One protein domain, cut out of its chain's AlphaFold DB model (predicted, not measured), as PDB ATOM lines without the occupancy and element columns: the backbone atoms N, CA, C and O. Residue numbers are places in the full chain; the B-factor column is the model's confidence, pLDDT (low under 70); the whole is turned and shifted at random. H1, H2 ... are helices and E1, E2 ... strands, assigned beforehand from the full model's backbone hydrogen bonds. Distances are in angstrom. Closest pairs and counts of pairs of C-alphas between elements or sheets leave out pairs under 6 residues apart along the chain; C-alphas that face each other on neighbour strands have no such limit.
ATOM      1  N   GLU A   3      35.596   2.598  56.509       82.75
ATOM      2  CA  GLU A   3      36.208   3.367  55.426       82.75
ATOM      3  C   GLU A   3      35.135   3.790  54.422       82.75
ATOM      4  O   GLU A   3      34.382   2.949  53.935       82.75
ATOM      5  N   ASN A   4      35.047   5.090  54.138       85.94
ATOM      6  CA  ASN A   4      34.167   5.631  53.107       85.94
ATOM      7  C   ASN A   4      35.032   6.215  51.991       85.94
ATOM      8  O   ASN A   4      35.791   7.157  52.226       85.94
ATOM      9  N   ASN A   5      34.903   5.647  50.797       87.56
ATOM     10  CA  ASN A   5      35.699   6.008  49.637       87.56
ATOM     11  C   ASN A   5      34.800   6.477  48.496       87.56
ATOM     12  O   ASN A   5      33.823   5.811  48.146       87.56
ATOM     13  N   LYS A   6      35.188   7.593  47.869       94.88
ATOM     14  CA  LYS A   6      34.622   8.046  46.596       94.88
ATOM     15  C   LYS A   6      35.653   7.851  45.495       94.88
ATOM     16  O   LYS A   6      36.729   8.442  45.552       94.88
ATOM     17  N   ASN A   7      35.308   7.044  44.503       95.75
ATOM     18  CA  ASN A   7      36.196   6.672  43.409       95.75
ATOM     19  C   ASN A   7      35.484   6.799  42.063       95.75
ATOM     20  O   ASN A   7      34.262   6.698  41.977       95.75
ATOM     21  N   ILE A   8      36.270   6.982  41.010       97.69
ATOM     22  CA  ILE A   8      35.823   6.895  39.626       97.69
ATOM     23  C   ILE A   8      35.997   5.457  39.137       97.69
ATOM     24  O   ILE A   8      37.029   4.829  39.391       97.69
ATOM     25  N   VAL A   9      34.996   4.945  38.427       97.69
ATOM     26  CA  VAL A   9      35.027   3.642  37.752       97.69
ATOM     27  C   VAL A   9      34.540   3.780  36.311       97.69
ATOM     28  O   VAL A   9      33.835   4.729  35.971       97.69
ATOM     29  N   LEU A  10      34.902   2.815  35.466       98.19
ATOM     30  CA  LEU A  10      34.475   2.748  34.067       98.19
ATOM     31  C   LEU A  10      33.543   1.551  33.871       98.19
ATOM     32  O   LEU A  10      33.936   0.424  34.178       98.19
ATOM     33  N   TYR A  11      32.331   1.778  33.368       98.50
ATOM     34  CA  TYR A  11      31.320   0.741  33.155       98.50
ATOM     35  C   TYR A  11      30.992   0.577  31.673       98.50
ATOM     36  O   TYR A  11      30.614   1.536  31.011       98.50
ATOM     37  N   ASN A  12      31.091  -0.644  31.153       98.31
ATOM     38  CA  ASN A  12      30.706  -0.957  29.781       98.31
ATOM     39  C   ASN A  12      29.358  -1.696  29.777       98.31
ATOM     40  O   ASN A  12      29.248  -2.818  30.284       98.31
ATOM     41  N   ALA A  13      28.339  -1.077  29.173       97.75
ATOM     42  CA  ALA A  13      26.985  -1.624  29.113       97.75
ATOM     43  C   ALA A  13      26.881  -2.888  28.241       97.75
ATOM     44  O   ALA A  13      26.171  -3.823  28.601       97.75
ATOM     45  N   GLU A  14      27.622  -2.959  27.132       97.06
ATOM     46  CA  GLU A  14      27.619  -4.120  26.228       97.06
ATOM     47  C   GLU A  14      28.232  -5.364  26.879       97.06
ATOM     48  O   GLU A  14      27.816  -6.492  26.611       97.06
ATOM     49  N   LYS A  15      29.240  -5.167  27.732       96.25
ATOM     50  CA  LYS A  15      29.886  -6.232  28.507       96.25
ATOM     51  C   LYS A  15      29.206  -6.483  29.851       96.25
ATOM     52  O   LYS A  15      29.564  -7.458  30.507       96.25
ATOM     53  N   ASN A  16      28.250  -5.634  30.240       97.19
ATOM     54  CA  ASN A  16      27.600  -5.641  31.549       97.19
ATOM     55  C   ASN A  16      28.631  -5.754  32.689       97.19
ATOM     56  O   ASN A  16      28.566  -6.653  33.531       97.19
ATOM     57  N   GLY A  17      29.654  -4.897  32.655       97.88
ATOM     58  CA  GLY A  17      30.783  -5.024  33.566       97.88
ATOM     59  C   GLY A  17      31.616  -3.763  33.721       97.88
ATOM     60  O   GLY A  17      31.710  -2.926  32.825       97.88
ATOM     61  N   PHE A  18      32.257  -3.663  34.880       98.31
ATOM     62  CA  PHE A  18      33.215  -2.619  35.206       98.31
ATOM     63  C   PHE A  18      34.598  -3.000  34.696       98.31
ATOM     64  O   PHE A  18      34.995  -4.163  34.807       98.31
ATOM     65  N   LEU A  19      35.348  -2.032  34.174       97.94
ATOM     66  CA  LEU A  19      36.741  -2.234  33.797       97.94
ATOM     67  C   LEU A  19      37.547  -2.615  35.046       97.94
ATOM     68  O   LEU A  19      37.586  -1.859  36.011       97.94
ATOM     69  N   THR A  20      38.205  -3.771  35.024       97.50
ATOM     70  CA  THR A  20      39.055  -4.251  36.129       97.50
ATOM     71  C   THR A  20      40.532  -4.012  35.856       97.50
ATOM     72  O   THR A  20      41.322  -3.800  36.769       97.50
ATOM     73  N   SER A  21      40.925  -4.093  34.587       95.06
ATOM     74  CA  SER A  21      42.296  -3.868  34.145       95.06
ATOM     75  C   SER A  21      42.330  -3.638  32.644       95.06
ATOM     76  O   SER A  21      41.485  -4.142  31.899       95.06
ATOM     77  N   TYR A  22      43.351  -2.918  32.191       92.50
ATOM     78  CA  TYR A  22      43.710  -2.873  30.786       92.50
ATOM     79  C   TYR A  22      45.224  -3.000  30.623       92.50
ATOM     80  O   TYR A  22      45.990  -2.648  31.520       92.50
ATOM     81  N   LYS A  23      45.658  -3.561  29.495       90.50
ATOM     82  CA  LYS A  23      47.073  -3.760  29.180       90.50
ATOM     83  C   LYS A  23      47.338  -3.481  27.707       90.50
ATOM     84  O   LYS A  23      46.671  -4.054  26.843       90.50
ATOM     85  N   ASP A  24      48.333  -2.638  27.457       87.06
ATOM     86  CA  ASP A  24      48.914  -2.419  26.134       87.06
ATOM     87  C   ASP A  24      49.586  -3.711  25.627       87.06
ATOM     88  O   ASP A  24      50.266  -4.419  26.377       87.06
ATOM     89  N   LYS A  25      49.368  -4.043  24.354       88.31
ATOM     90  CA  LYS A  25      50.007  -5.181  23.680       88.31
ATOM     91  C   LYS A  25      51.303  -4.808  22.943       88.31
ATOM     92  O   LYS A  25      51.837  -5.652  22.229       88.31
ATOM     93  N   GLY A  26      51.819  -3.590  23.115       81.94
ATOM     94  CA  GLY A  26      53.008  -3.080  22.422       81.94
ATOM     95  C   GLY A  26      52.721  -2.627  20.988       81.94
ATOM     96  O   GLY A  26      53.632  -2.526  20.169       81.94
ATOM     97  N   ASN A  27      51.449  -2.405  20.663       83.00
ATOM     98  CA  ASN A  27      50.965  -1.858  19.399       83.00
ATOM     99  C   ASN A  27      49.688  -1.039  19.682       83.00
ATOM    100  O   ASN A  27      49.425  -0.682  20.821       83.00
ATOM    101  N   ILE A  28      48.874  -0.733  18.670       80.12
ATOM    102  CA  ILE A  28      47.645   0.068  18.858       80.12
ATOM    103  C   ILE A  28      46.554  -0.705  19.644       80.12
ATOM    104  O   ILE A  28      45.563  -0.123  20.079       80.12
ATOM    105  N   ALA A  29      46.693  -2.022  19.835       85.06
ATOM    106  CA  ALA A  29      45.681  -2.855  20.470       85.06
ATOM    107  C   ALA A  29      45.848  -2.948  21.994       85.06
ATOM    108  O   ALA A  29      46.928  -3.209  22.522       85.06
ATOM    109  N   PHE A  30      44.716  -2.890  22.691       86.25
ATOM    110  CA  PHE A  30      44.628  -3.075  24.136       86.25
ATOM    111  C   PHE A  30      43.881  -4.364  24.479       86.25
ATOM    112  O   PHE A  30      43.007  -4.827  23.745       86.25
ATOM    113  N   THR A  31      44.215  -4.952  25.625       91.06
ATOM    114  CA  THR A  31      43.327  -5.908  26.302       91.06
ATOM    115  C   THR A  31      42.614  -5.163  27.409       91.06
ATOM    116  O   THR A  31      43.299  -4.596  28.251       91.06
ATOM    117  N   ALA A  32      41.284  -5.193  27.438       94.56
ATOM    118  CA  ALA A  32      40.481  -4.691  28.548       94.56
ATOM    119  C   ALA A  32      39.709  -5.858  29.172       94.56
ATOM    120  O   ALA A  32      39.104  -6.659  28.456       94.56
ATOM    121  N   THR A  33      39.769  -5.975  30.497       97.12
ATOM    122  CA  THR A  33      39.061  -7.009  31.261       97.12
ATOM    123  C   THR A  33      37.927  -6.363  32.037       97.12
ATOM    124  O   THR A  33      38.124  -5.313  32.646       97.12
ATOM    125  N   PHE A  34      36.756  -6.999  32.015       97.94
ATOM    126  CA  PHE A  34      35.550  -6.502  32.669       97.94
ATOM    127  C   PHE A  34      34.988  -7.539  33.643       97.94
ATOM    128  O   PHE A  34      35.056  -8.741  33.380       97.94
ATOM    129  N   ASP A  35      34.407  -7.076  34.748       98.19
ATOM    130  CA  ASP A  35      33.716  -7.915  35.731       98.19
ATOM    131  C   ASP A  35      32.435  -7.208  36.206       98.19
ATOM    132  O   ASP A  35      32.464  -6.003  36.464       98.19
ATOM    133  N   PRO A  36      31.299  -7.915  36.343       97.56
ATOM    134  CA  PRO A  36      30.048  -7.316  36.816       97.56
ATOM    135  C   PRO A  36      30.110  -6.840  38.277       97.56
ATOM    136  O   PRO A  36      29.250  -6.083  38.721       97.56
ATOM    137  N   ARG A  37      31.095  -7.289  39.063       96.31
ATOM    138  CA  ARG A  37      31.212  -6.938  40.481       96.31
ATOM    139  C   ARG A  37      31.958  -5.622  40.658       96.31
ATOM    140  O   ARG A  37      33.158  -5.544  40.409       96.31
ATOM    141  N   LEU A  38      31.274  -4.634  41.228       94.31
ATOM    142  CA  LEU A  38      31.827  -3.307  41.509       94.31
ATOM    143  C   LEU A  38      33.115  -3.329  42.353       94.31
ATOM    144  O   LEU A  38      34.052  -2.592  42.070       94.31
ATOM    145  N   TRP A  39      33.212  -4.206  43.358       92.25
ATOM    146  CA  TRP A  39      34.401  -4.288  44.220       92.25
ATOM    147  C   TRP A  39      35.665  -4.783  43.493       92.25
ATOM    148  O   TRP A  39      36.760  -4.670  44.035       92.25
ATOM    149  N   LYS A  40      35.530  -5.319  42.271       95.62
ATOM    150  CA  LYS A  40      36.654  -5.685  41.396       95.62
ATOM    151  C   LYS A  40      37.037  -4.601  40.394       95.62
ATOM    152  O   LYS A  40      38.027  -4.776  39.684       95.62
ATOM    153  N   ALA A  41      36.245  -3.538  40.292       96.56
ATOM    154  CA  ALA A  41      36.510  -2.454  39.366       96.56
ATOM    155  C   ALA A  41      37.873  -1.817  39.657       96.56
ATOM    156  O   ALA A  41      38.295  -1.708  40.810       96.56
ATOM    157  N   LEU A  42      38.531  -1.351  38.601       95.69
ATOM    158  CA  LEU A  42      39.640  -0.423  38.717       95.69
ATOM    159  C   LEU A  42      39.092   0.885  39.302       95.69
ATOM    160  O   LEU A  42      38.328   1.588  38.644       95.69
ATOM    161  N   GLN A  43      39.453   1.171  40.552       94.25
ATOM    162  CA  GLN A  43      39.000   2.348  41.288       94.25
ATOM    163  C   GLN A  43      40.054   3.447  41.195       94.25
ATOM    164  O   GLN A  43      41.182   3.280  41.661       94.25
ATOM    165  N   LEU A  44      39.683   4.567  40.585       94.69
ATOM    166  CA  LEU A  44      40.545   5.733  40.448       94.69
ATOM    167  C   LEU A  44      40.156   6.774  41.506       94.69
ATOM    168  O   LEU A  44      38.986   7.161  41.557       94.69
ATOM    169  N   PRO A  45      41.091   7.272  42.331       94.38
ATOM    170  CA  PRO A  45      40.784   8.378  43.225       94.38
ATOM    171  C   PRO A  45      40.429   9.637  42.415       94.38
ATOM    172  O   PRO A  45      40.960   9.853  41.321       94.38
ATOM    173  N   ILE A  46      39.547  10.481  42.958       95.12
ATOM    174  CA  ILE A  46      38.999  11.649  42.243       95.12
ATOM    175  C   ILE A  46      40.103  12.620  41.805       95.12
ATOM    176  O   ILE A  46      40.144  13.025  40.649       95.12
ATOM    177  N   GLU A  47      41.025  12.982  42.700       94.94
ATOM    178  CA  GLU A  47      42.040  13.997  42.389       94.94
ATOM    179  C   GLU A  47      42.999  13.577  41.246       94.94
ATOM    180  O   GLU A  47      43.185  14.361  40.312       94.94
ATOM    181  N   PRO A  48      43.593  12.363  41.239       92.44
ATOM    182  CA  PRO A  48      44.347  11.856  40.092       92.44
ATOM    183  C   PRO A  48      43.544  11.789  38.791       92.44
ATOM    184  O   PRO A  48      44.118  12.048  37.731       92.44
ATOM    185  N   TYR A  49      42.252  11.442  38.864       95.38
ATOM    186  CA  TYR A  49      41.372  11.426  37.698       95.38
ATOM    187  C   TYR A  49      41.207  12.832  37.119       95.38
ATOM    188  O   TYR A  49      41.458  13.019  35.935       95.38
ATOM    189  N   GLU A  50      40.888  13.835  37.939       96.00
ATOM    190  CA  GLU A  50      40.709  15.219  37.476       96.00
ATOM    191  C   GLU A  50      41.981  15.777  36.813       96.00
ATOM    192  O   GLU A  50      41.910  16.431  35.771       96.00
ATOM    193  N   LYS A  51      43.169  15.450  37.345       97.38
ATOM    194  CA  LYS A  51      44.457  15.855  36.746       97.38
ATOM    195  C   LYS A  51      44.712  15.242  35.362       97.38
ATOM    196  O   LYS A  51      45.481  15.809  34.593       97.38
ATOM    197  N   GLN A  52      44.098  14.099  35.053       95.44
ATOM    198  CA  GLN A  52      44.287  13.342  33.804       95.44
ATOM    199  C   GLN A  52      42.970  13.136  33.046       95.44
ATOM    200  O   GLN A  52      42.855  12.234  32.212       95.44
ATOM    201  N   LYS A  53      41.965  13.974  33.327       96.06
ATOM    202  CA  LYS A  53      40.581  13.737  32.914       96.06
ATOM    203  C   LYS A  53      40.457  13.505  31.412       96.06
ATOM    204  O   LYS A  53      39.839  12.539  30.985       96.06
ATOM    205  N   ALA A  54      41.100  14.356  30.617       97.44
ATOM    206  CA  ALA A  54      41.020  14.295  29.161       97.44
ATOM    207  C   ALA A  54      41.552  12.976  28.575       97.44
ATOM    208  O   ALA A  54      41.038  12.511  27.562       97.44
ATOM    209  N   ASP A  55      42.572  12.374  29.188       95.19
ATOM    210  CA  ASP A  55      43.149  11.119  28.700       95.19
ATOM    211  C   ASP A  55      42.331   9.913  29.166       95.19
ATOM    212  O   ASP A  55      42.117   8.974  28.399       95.19
ATOM    213  N   ILE A  56      41.801   9.966  30.392       95.44
ATOM    214  CA  ILE A  56      40.922   8.919  30.924       95.44
ATOM    215  C   ILE A  56      39.575   8.909  30.190       95.44
ATOM    216  O   ILE A  56      39.083   7.833  29.864       95.44
ATOM    217  N   ASP A  57      39.007  10.073  29.866       97.19
ATOM    218  CA  ASP A  57      37.768  10.181  29.087       97.19
ATOM    219  C   ASP A  57      37.931   9.558  27.691       97.19
ATOM    220  O   ASP A  57      37.083   8.784  27.254       97.19
ATOM    221  N   LYS A  58      39.056   9.820  27.007       95.88
ATOM    222  CA  LYS A  58      39.363   9.182  25.714       95.88
ATOM    223  C   LYS A  58      39.515   7.671  25.849       95.88
ATOM    224  O   LYS A  58      39.071   6.926  24.981       95.88
ATOM    225  N   LEU A  59      40.152   7.201  26.923       93.88
ATOM    226  CA  LEU A  59      40.278   5.770  27.192       93.88
ATOM    227  C   LEU A  59      38.898   5.130  27.410       93.88
ATOM    228  O   LEU A  59      38.631   4.045  26.892       93.88
ATOM    229  N   ALA A  60      38.015   5.809  28.146       96.62
ATOM    230  CA  ALA A  60      36.642   5.374  28.351       96.62
ATOM    231  C   ALA A  60      35.880   5.300  27.021       96.62
ATOM    232  O   ALA A  60      35.241   4.286  26.757       96.62
ATOM    233  N   GLU A  61      36.026   6.301  26.148       96.56
ATOM    234  CA  GLU A  61      35.444   6.302  24.801       96.56
ATOM    235  C   GLU A  61      35.942   5.113  23.960       96.56
ATOM    236  O   GLU A  61      35.135   4.360  23.417       96.56
ATOM    237  N   VAL A  62      37.260   4.870  23.923       94.19
ATOM    238  CA  VAL A  62      37.863   3.727  23.206       94.19
ATOM    239  C   VAL A  62      37.325   2.387  23.713       94.19
ATOM    240  O   VAL A  62      37.138   1.452  22.932       94.19
ATOM    241  N   PHE A  63      37.069   2.277  25.015       94.88
ATOM    242  CA  PHE A  63      36.510   1.073  25.626       94.88
ATOM    243  C   PHE A  63      34.980   1.034  25.656       94.88
ATOM    244  O   PHE A  63      34.436   0.066  26.191       94.88
ATOM    245  N   ASN A  64      34.290   2.019  25.069       96.75
ATOM    246  CA  ASN A  64      32.833   2.163  25.118       96.75
ATOM    247  C   ASN A  64      32.291   2.090  26.562       96.75
ATOM    248  O   ASN A  64      31.368   1.333  26.878       96.75
ATOM    249  N   CYS A  65      32.949   2.819  27.460       98.12
ATOM    250  CA  CYS A  65      32.633   2.879  28.877       98.12
ATOM    251  C   CYS A  65      31.986   4.213  29.251       98.12
ATOM    252  O   CYS A  65      32.434   5.279  28.836       98.12
ATOM    253  N   GLU A  66      31.011   4.149  30.147       98.12
ATOM    254  CA  GLU A  66      30.537   5.285  30.924       98.12
ATOM    255  C   GLU A  66      31.459   5.517  32.130       98.12
ATOM    256  O   GLU A  66      31.880   4.567  32.799       98.12
ATOM    257  N   VAL A  67      31.773   6.782  32.409       98.00
ATOM    258  CA  VAL A  67      32.558   7.187  33.580       98.00
ATOM    259  C   VAL A  67      31.608   7.478  34.738       98.00
ATOM    260  O   VAL A  67      30.759   8.358  34.635       98.00
ATOM    261  N   LEU A  68      31.760   6.760  35.850       97.81
ATOM    262  CA  LEU A  68      30.852   6.833  36.994       97.81
ATOM    263  C   LEU A  68      31.602   7.217  38.270       97.81
ATOM    264  O   LEU A  68      32.709   6.738  38.511       97.81
ATOM    265  N   ILE A  69      30.959   8.016  39.124       97.19
ATOM    266  CA  ILE A  69      31.380   8.205  40.517       97.19
ATOM    267  C   ILE A  69      30.687   7.143  41.366       97.19
ATOM    268  O   ILE A  69      29.467   6.990  41.316       97.19
ATOM    269  N   VAL A  70      31.465   6.443  42.180       95.56
ATOM    270  CA  VAL A  70      30.987   5.451  43.138       95.56
ATOM    271  C   VAL A  70      31.384   5.886  44.534       95.56
ATOM    272  O   VAL A  70      32.544   6.202  44.790       95.56
ATOM    273  N   GLU A  71      30.417   5.856  45.441       94.88
ATOM    274  CA  GLU A  71      30.625   6.003  46.876       94.88
ATOM    275  C   GLU A  71      30.386   4.645  47.536       94.88
ATOM    276  O   GLU A  71      29.321   4.047  47.369       94.88
ATOM    277  N   ALA A  72      31.400   4.131  48.228       89.25
ATOM    278  CA  ALA A  72      31.363   2.823  48.866       89.25
ATOM    279  C   ALA A  72      31.791   2.928  50.330       89.25
ATOM    280  O   ALA A  72      32.828   3.515  50.645       89.25
ATOM    281  N   GLU A  73      31.010   2.302  51.209       91.19
ATOM    282  CA  GLU A  73      31.334   2.152  52.624       91.19
ATOM    283  C   GLU A  73      31.767   0.710  52.910       91.19
ATOM    284  O   GLU A  73      31.030  -0.244  52.646       91.19
ATOM    285  N   TYR A  74      32.956   0.555  53.484       87.81
ATOM    286  CA  TYR A  74      33.487  -0.723  53.938       87.81
ATOM    287  C   TYR A  74      33.525  -0.766  55.461       87.81
ATOM    288  O   TYR A  74      34.049   0.131  56.125       87.81
ATOM    289  N   ASN A  75      32.999  -1.855  56.015       91.31
ATOM    290  CA  ASN A  75      33.058  -2.163  57.437       91.31
ATOM    291  C   ASN A  75      33.901  -3.431  57.620       91.31
ATOM    292  O   ASN A  75      33.621  -4.456  56.998       91.31
ATOM    293  N   VAL A  76      34.938  -3.356  58.458       90.62
ATOM    294  CA  VAL A  76      35.832  -4.485  58.755       90.62
ATOM    295  C   VAL A  76      35.718  -4.859  60.226       90.62
ATOM    296  O   VAL A  76      36.041  -4.049  61.106       90.62
ATOM    297  N   THR A  77      35.301  -6.101  60.464       93.56
ATOM    298  CA  THR A  77      35.180  -6.758  61.770       93.56
ATOM    299  C   THR A  77      35.875  -8.119  61.724       93.56
ATOM    300  O   THR A  77      36.079  -8.690  60.649       93.56
ATOM    301  N   LYS A  78      36.260  -8.653  62.883       94.19
ATOM    302  CA  LYS A  78      36.783 -10.022  62.977       94.19
ATOM    303  C   LYS A  78      35.643 -11.040  62.840       94.19
ATOM    304  O   LYS A  78      34.471 -10.701  62.992       94.19
ATOM    305  N   LEU A  79      35.986 -12.304  62.567       95.50
ATOM    306  CA  LEU A  79      35.000 -13.392  62.434       95.50
ATOM    307  C   LEU A  79      34.197 -13.638  63.720       95.50
ATOM    308  O   LEU A  79      33.057 -14.082  63.646       95.50
ATOM    309  N   ASP A  80      34.778 -13.334  64.881       95.12
ATOM    310  CA  ASP A  80      34.110 -13.400  66.186       95.12
ATOM    311  C   ASP A  80      33.209 -12.182  66.474       95.12
ATOM    312  O   ASP A  80      32.620 -12.086  67.547       95.12
ATOM    313  N   GLY A  81      33.096 -11.248  65.523       92.94
ATOM    314  CA  GLY A  81      32.322 -10.016  65.655       92.94
ATOM    315  C   GLY A  81      33.025  -8.912  66.445       92.94
ATOM    316  O   GLY A  81      32.478  -7.816  66.537       92.94
ATOM    317  N   SER A  82      34.223  -9.158  66.986       92.88
ATOM    318  CA  SER A  82      35.004  -8.115  67.652       92.88
ATOM    319  C   SER A  82      35.557  -7.101  66.651       92.88
ATOM    320  O   SER A  82      35.743  -7.380  65.457       92.88
ATOM    321  N   ASP A  83      35.853  -5.906  67.155       90.75
ATOM    322  CA  ASP A  83      36.412  -4.847  66.334       90.75
ATOM    323  C   ASP A  83      37.804  -5.223  65.810       90.75
ATOM    324  O   ASP A  83      38.664  -5.772  66.513       90.75
ATOM    325  N   PHE A  84      38.016  -4.927  64.529       89.56
ATOM    326  CA  PHE A  84      39.336  -4.948  63.915       89.56
ATOM    327  C   PHE A  84      39.994  -3.574  64.063       89.56
ATOM    328  O   PHE A  84      39.472  -2.569  63.554       89.56
ATOM    329  N   GLU A  85      41.163  -3.574  64.693       85.75
ATOM    330  CA  GLU A  85      42.104  -2.460  64.724       85.75
ATOM    331  C   GLU A  85      43.261  -2.764  63.775       85.75
ATOM    332  O   GLU A  85      43.795  -3.875  63.752       85.75
ATOM    333  N   ARG A  86      43.637  -1.774  62.963       81.94
ATOM    334  CA  ARG A  86      44.771  -1.909  62.053       81.94
ATOM    335  C   ARG A  86      46.049  -1.902  62.885       81.94
ATOM    336  O   ARG A  86      46.404  -0.870  63.441       81.94
ATOM    337  N   THR A  87      46.737  -3.033  62.961       81.56
ATOM    338  CA  THR A  87      48.078  -3.085  63.551       81.56
ATOM    339  C   THR A  87      49.064  -2.411  62.600       81.56
ATOM    340  O   THR A  87      49.044  -2.688  61.396       81.56
ATOM    341  N   GLU A  88      49.913  -1.519  63.113       76.94
ATOM    342  CA  GLU A  88      51.041  -1.005  62.336       76.94
ATOM    343  C   GLU A  88      51.954  -2.172  61.947       76.94
ATOM    344  O   GLU A  88      52.248  -3.053  62.757       76.94
ATOM    345  N   ARG A  89      52.366  -2.218  60.678       82.62
ATOM    346  CA  ARG A  89      53.351  -3.201  60.228       82.62
ATOM    347  C   ARG A  89      54.699  -2.806  60.829       82.62
ATOM    348  O   ARG A  89      55.177  -1.712  60.545       82.62
ATOM    349  N   GLU A  90      55.316  -3.700  61.599       83.81
ATOM    350  CA  GLU A  90      56.703  -3.514  62.029       83.81
ATOM    351  C   GLU A  90      57.630  -3.451  60.811       83.81
ATOM    352  O   GLU A  90      57.522  -4.253  59.877       83.81
ATOM    353  N   GLU A  91      58.537  -2.479  60.826       83.88
ATOM    354  CA  GLU A  91      59.501  -2.266  59.756       83.88
ATOM    355  C   GLU A  91      60.452  -3.469  59.675       83.88
ATOM    356  O   GLU A  91      61.180  -3.792  60.618       83.88
ATOM    357  N   SER A  92      60.426  -4.178  58.547       88.94
ATOM    358  CA  SER A  92      61.251  -5.367  58.351       88.94
ATOM    359  C   SER A  92      62.703  -4.996  58.029       88.94
ATOM    360  O   SER A  92      63.017  -3.870  57.636       88.94
ATOM    361  N   MET A  93      63.627  -5.959  58.151       89.25
ATOM    362  CA  MET A  93      65.015  -5.751  57.711       89.25
ATOM    363  C   MET A  93      65.104  -5.374  56.225       89.25
ATOM    364  O   MET A  93      65.966  -4.580  55.858       89.25
ATOM    365  N   GLU A  94      64.211  -5.901  55.384       90.00
ATOM    366  CA  GLU A  94      64.159  -5.571  53.955       90.00
ATOM    367  C   GLU A  94      63.755  -4.112  53.725       90.00
ATOM    368  O   GLU A  94      64.400  -3.425  52.932       90.00
ATOM    369  N   ASP A  95      62.762  -3.609  54.468       91.69
ATOM    370  CA  ASP A  95      62.333  -2.206  54.378       91.69
ATOM    371  C   ASP A  95      63.495  -1.263  54.754       91.69
ATOM    372  O   ASP A  95      63.784  -0.296  54.046       91.69
ATOM    373  N   ARG A  96      64.237  -1.604  55.817       91.00
ATOM    374  CA  ARG A  96      65.404  -0.835  56.285       91.00
ATOM    375  C   ARG A  96      66.558  -0.835  55.281       91.00
ATOM    376  O   ARG A  96      67.196   0.199  55.083       91.00
ATOM    377  N   ILE A  97      66.839  -1.975  54.645       93.75
ATOM    378  CA  ILE A  97      67.867  -2.075  53.597       93.75
ATOM    379  C   ILE A  97      67.450  -1.262  52.366       93.75
ATOM    380  O   ILE A  97      68.269  -0.517  51.829       93.75
ATOM    381  N   GLY A  98      66.185  -1.346  51.946       93.31
ATOM    382  CA  GLY A  98      65.659  -0.562  50.826       93.31
ATOM    383  C   GLY A  98      65.761   0.948  51.060       93.31
ATOM    384  O   GLY A  98      66.224   1.680  50.186       93.31
ATOM    385  N   ALA A  99      65.411   1.412  52.263       91.69
ATOM    386  CA  ALA A  99      65.550   2.816  52.645       91.69
ATOM    387  C   ALA A  99      67.013   3.298  52.594       91.69
ATOM    388  O   ALA A  99      67.284   4.382  52.076       91.69
ATOM    389  N   LEU A 100      67.962   2.482  53.072       91.38
ATOM    390  CA  LEU A 100      69.392   2.795  53.000       91.38
ATOM    391  C   LEU A 100      69.889   2.889  51.551       91.38
ATOM    392  O   LEU A 100      70.637   3.805  51.227       91.38
ATOM    393  N   LEU A 101      69.474   1.970  50.676       92.75
ATOM    394  CA  LEU A 101      69.875   1.991  49.266       92.75
ATOM    395  C   LEU A 101      69.365   3.245  48.549       92.75
ATOM    396  O   LEU A 101      70.138   3.882  47.839       92.75
ATOM    397  N   ASN A 102      68.119   3.651  48.810       90.75
ATOM    398  CA  ASN A 102      67.545   4.871  48.239       90.75
ATOM    399  C   ASN A 102      68.314   6.140  48.649       90.75
ATOM    400  O   ASN A 102      68.421   7.066  47.847       90.75
ATOM    401  N   LEU A 103      68.876   6.182  49.866       90.31
ATOM    402  CA  LEU A 103      69.731   7.287  50.327       90.31
ATOM    403  C   LEU A 103      71.082   7.348  49.601       90.31
ATOM    404  O   LEU A 103      71.662   8.422  49.508       90.31
ATOM    405  N   LEU A 104      71.595   6.215  49.118       87.38
ATOM    406  CA  LEU A 104      72.888   6.132  48.427       87.38
ATOM    407  C   LEU A 104      72.782   6.409  46.922       87.38
ATOM    408  O   LEU A 104      73.798   6.646  46.271       87.38
ATOM    409  N   THR A 105      71.575   6.341  46.364       82.38
ATOM    410  CA  THR A 105      71.293   6.598  44.943       82.38
ATOM    411  C   THR A 105      70.786   8.014  44.650       82.38
ATOM    412  O   THR A 105      70.519   8.309  43.486       82.38
ATOM    413  N   ASN A 106      70.655   8.864  45.673       55.25
ATOM    414  CA  ASN A 106      70.281  10.279  45.560       55.25
ATOM    415  C   ASN A 106      71.500  11.205  45.608       55.25
ATOM    416  O   ASN A 106      72.418  10.931  46.413       55.25
TER     417      ASN A 106
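Overview. This is residues 3 to 106 of the 106 residues of an uncharacterized protein of Streptococcus salivarius (UniProt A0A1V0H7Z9). A strongly twisted sheet, E3 E2 E1 E4, has two short helices, H1 and H2, over one face. From E4 a long link turns back near residue 80 and leads to an arm that sticks out free of this body, residues 87 to 106, of which 93 to 104 belong to H3. The printed part has 104 residues, with E1 E2 E3 H1 H2 E4 H3 along the chain, an antiparallel sheet and a mixed class of helices and strands. It is only just loose, close to extended, with a radius of gyration of the C-alphas of 19.0 A, and flat, spanning 47 by 47 by 24 A.

Along the chain. E1, residues 3 to 12, begins at C-alpha 3 (36.208, 3.367, 55.426) and is 26.6 A long. E4, residues 66 to 75, is 27.7 A long. E2 is residues 17 to 24 and E3 residues 30 to 35. H1 is residues 46 to 51 and H2 residues 53 to 62. H3, residues 93 to 104, is 17.0 A long and ends at C-alpha 104 (72.888, 6.132, 48.427).

Arrangement. E1, E2 and E3 form a meander, each strand the antiparallel neighbour of the one before. N 19 and O 10 of E2 and E1 are 2.8 A apart, N 33 and O 21 of E3 and E2 2.9 A, and N 5 and O 72 of E1 and E4 3.0 A. H1 and H2 are on the sheet, two layers with helices on one face; the closest C-alphas of E1 and H1 are Asn 7 and Ile 46, 5.8 A. In H1, H2 and H3 every O i to N i+4 pair is within hydrogen-bond range. H3 is not on the sheet.

Size, cuts and confidence. The farthest C-alphas, Glu 14 and Leu 104, are 51.5 A apart. The printed part has no cut. The link from E4 to H3, 17 residues, is long. Residue 106 alone is under pLDDT 70.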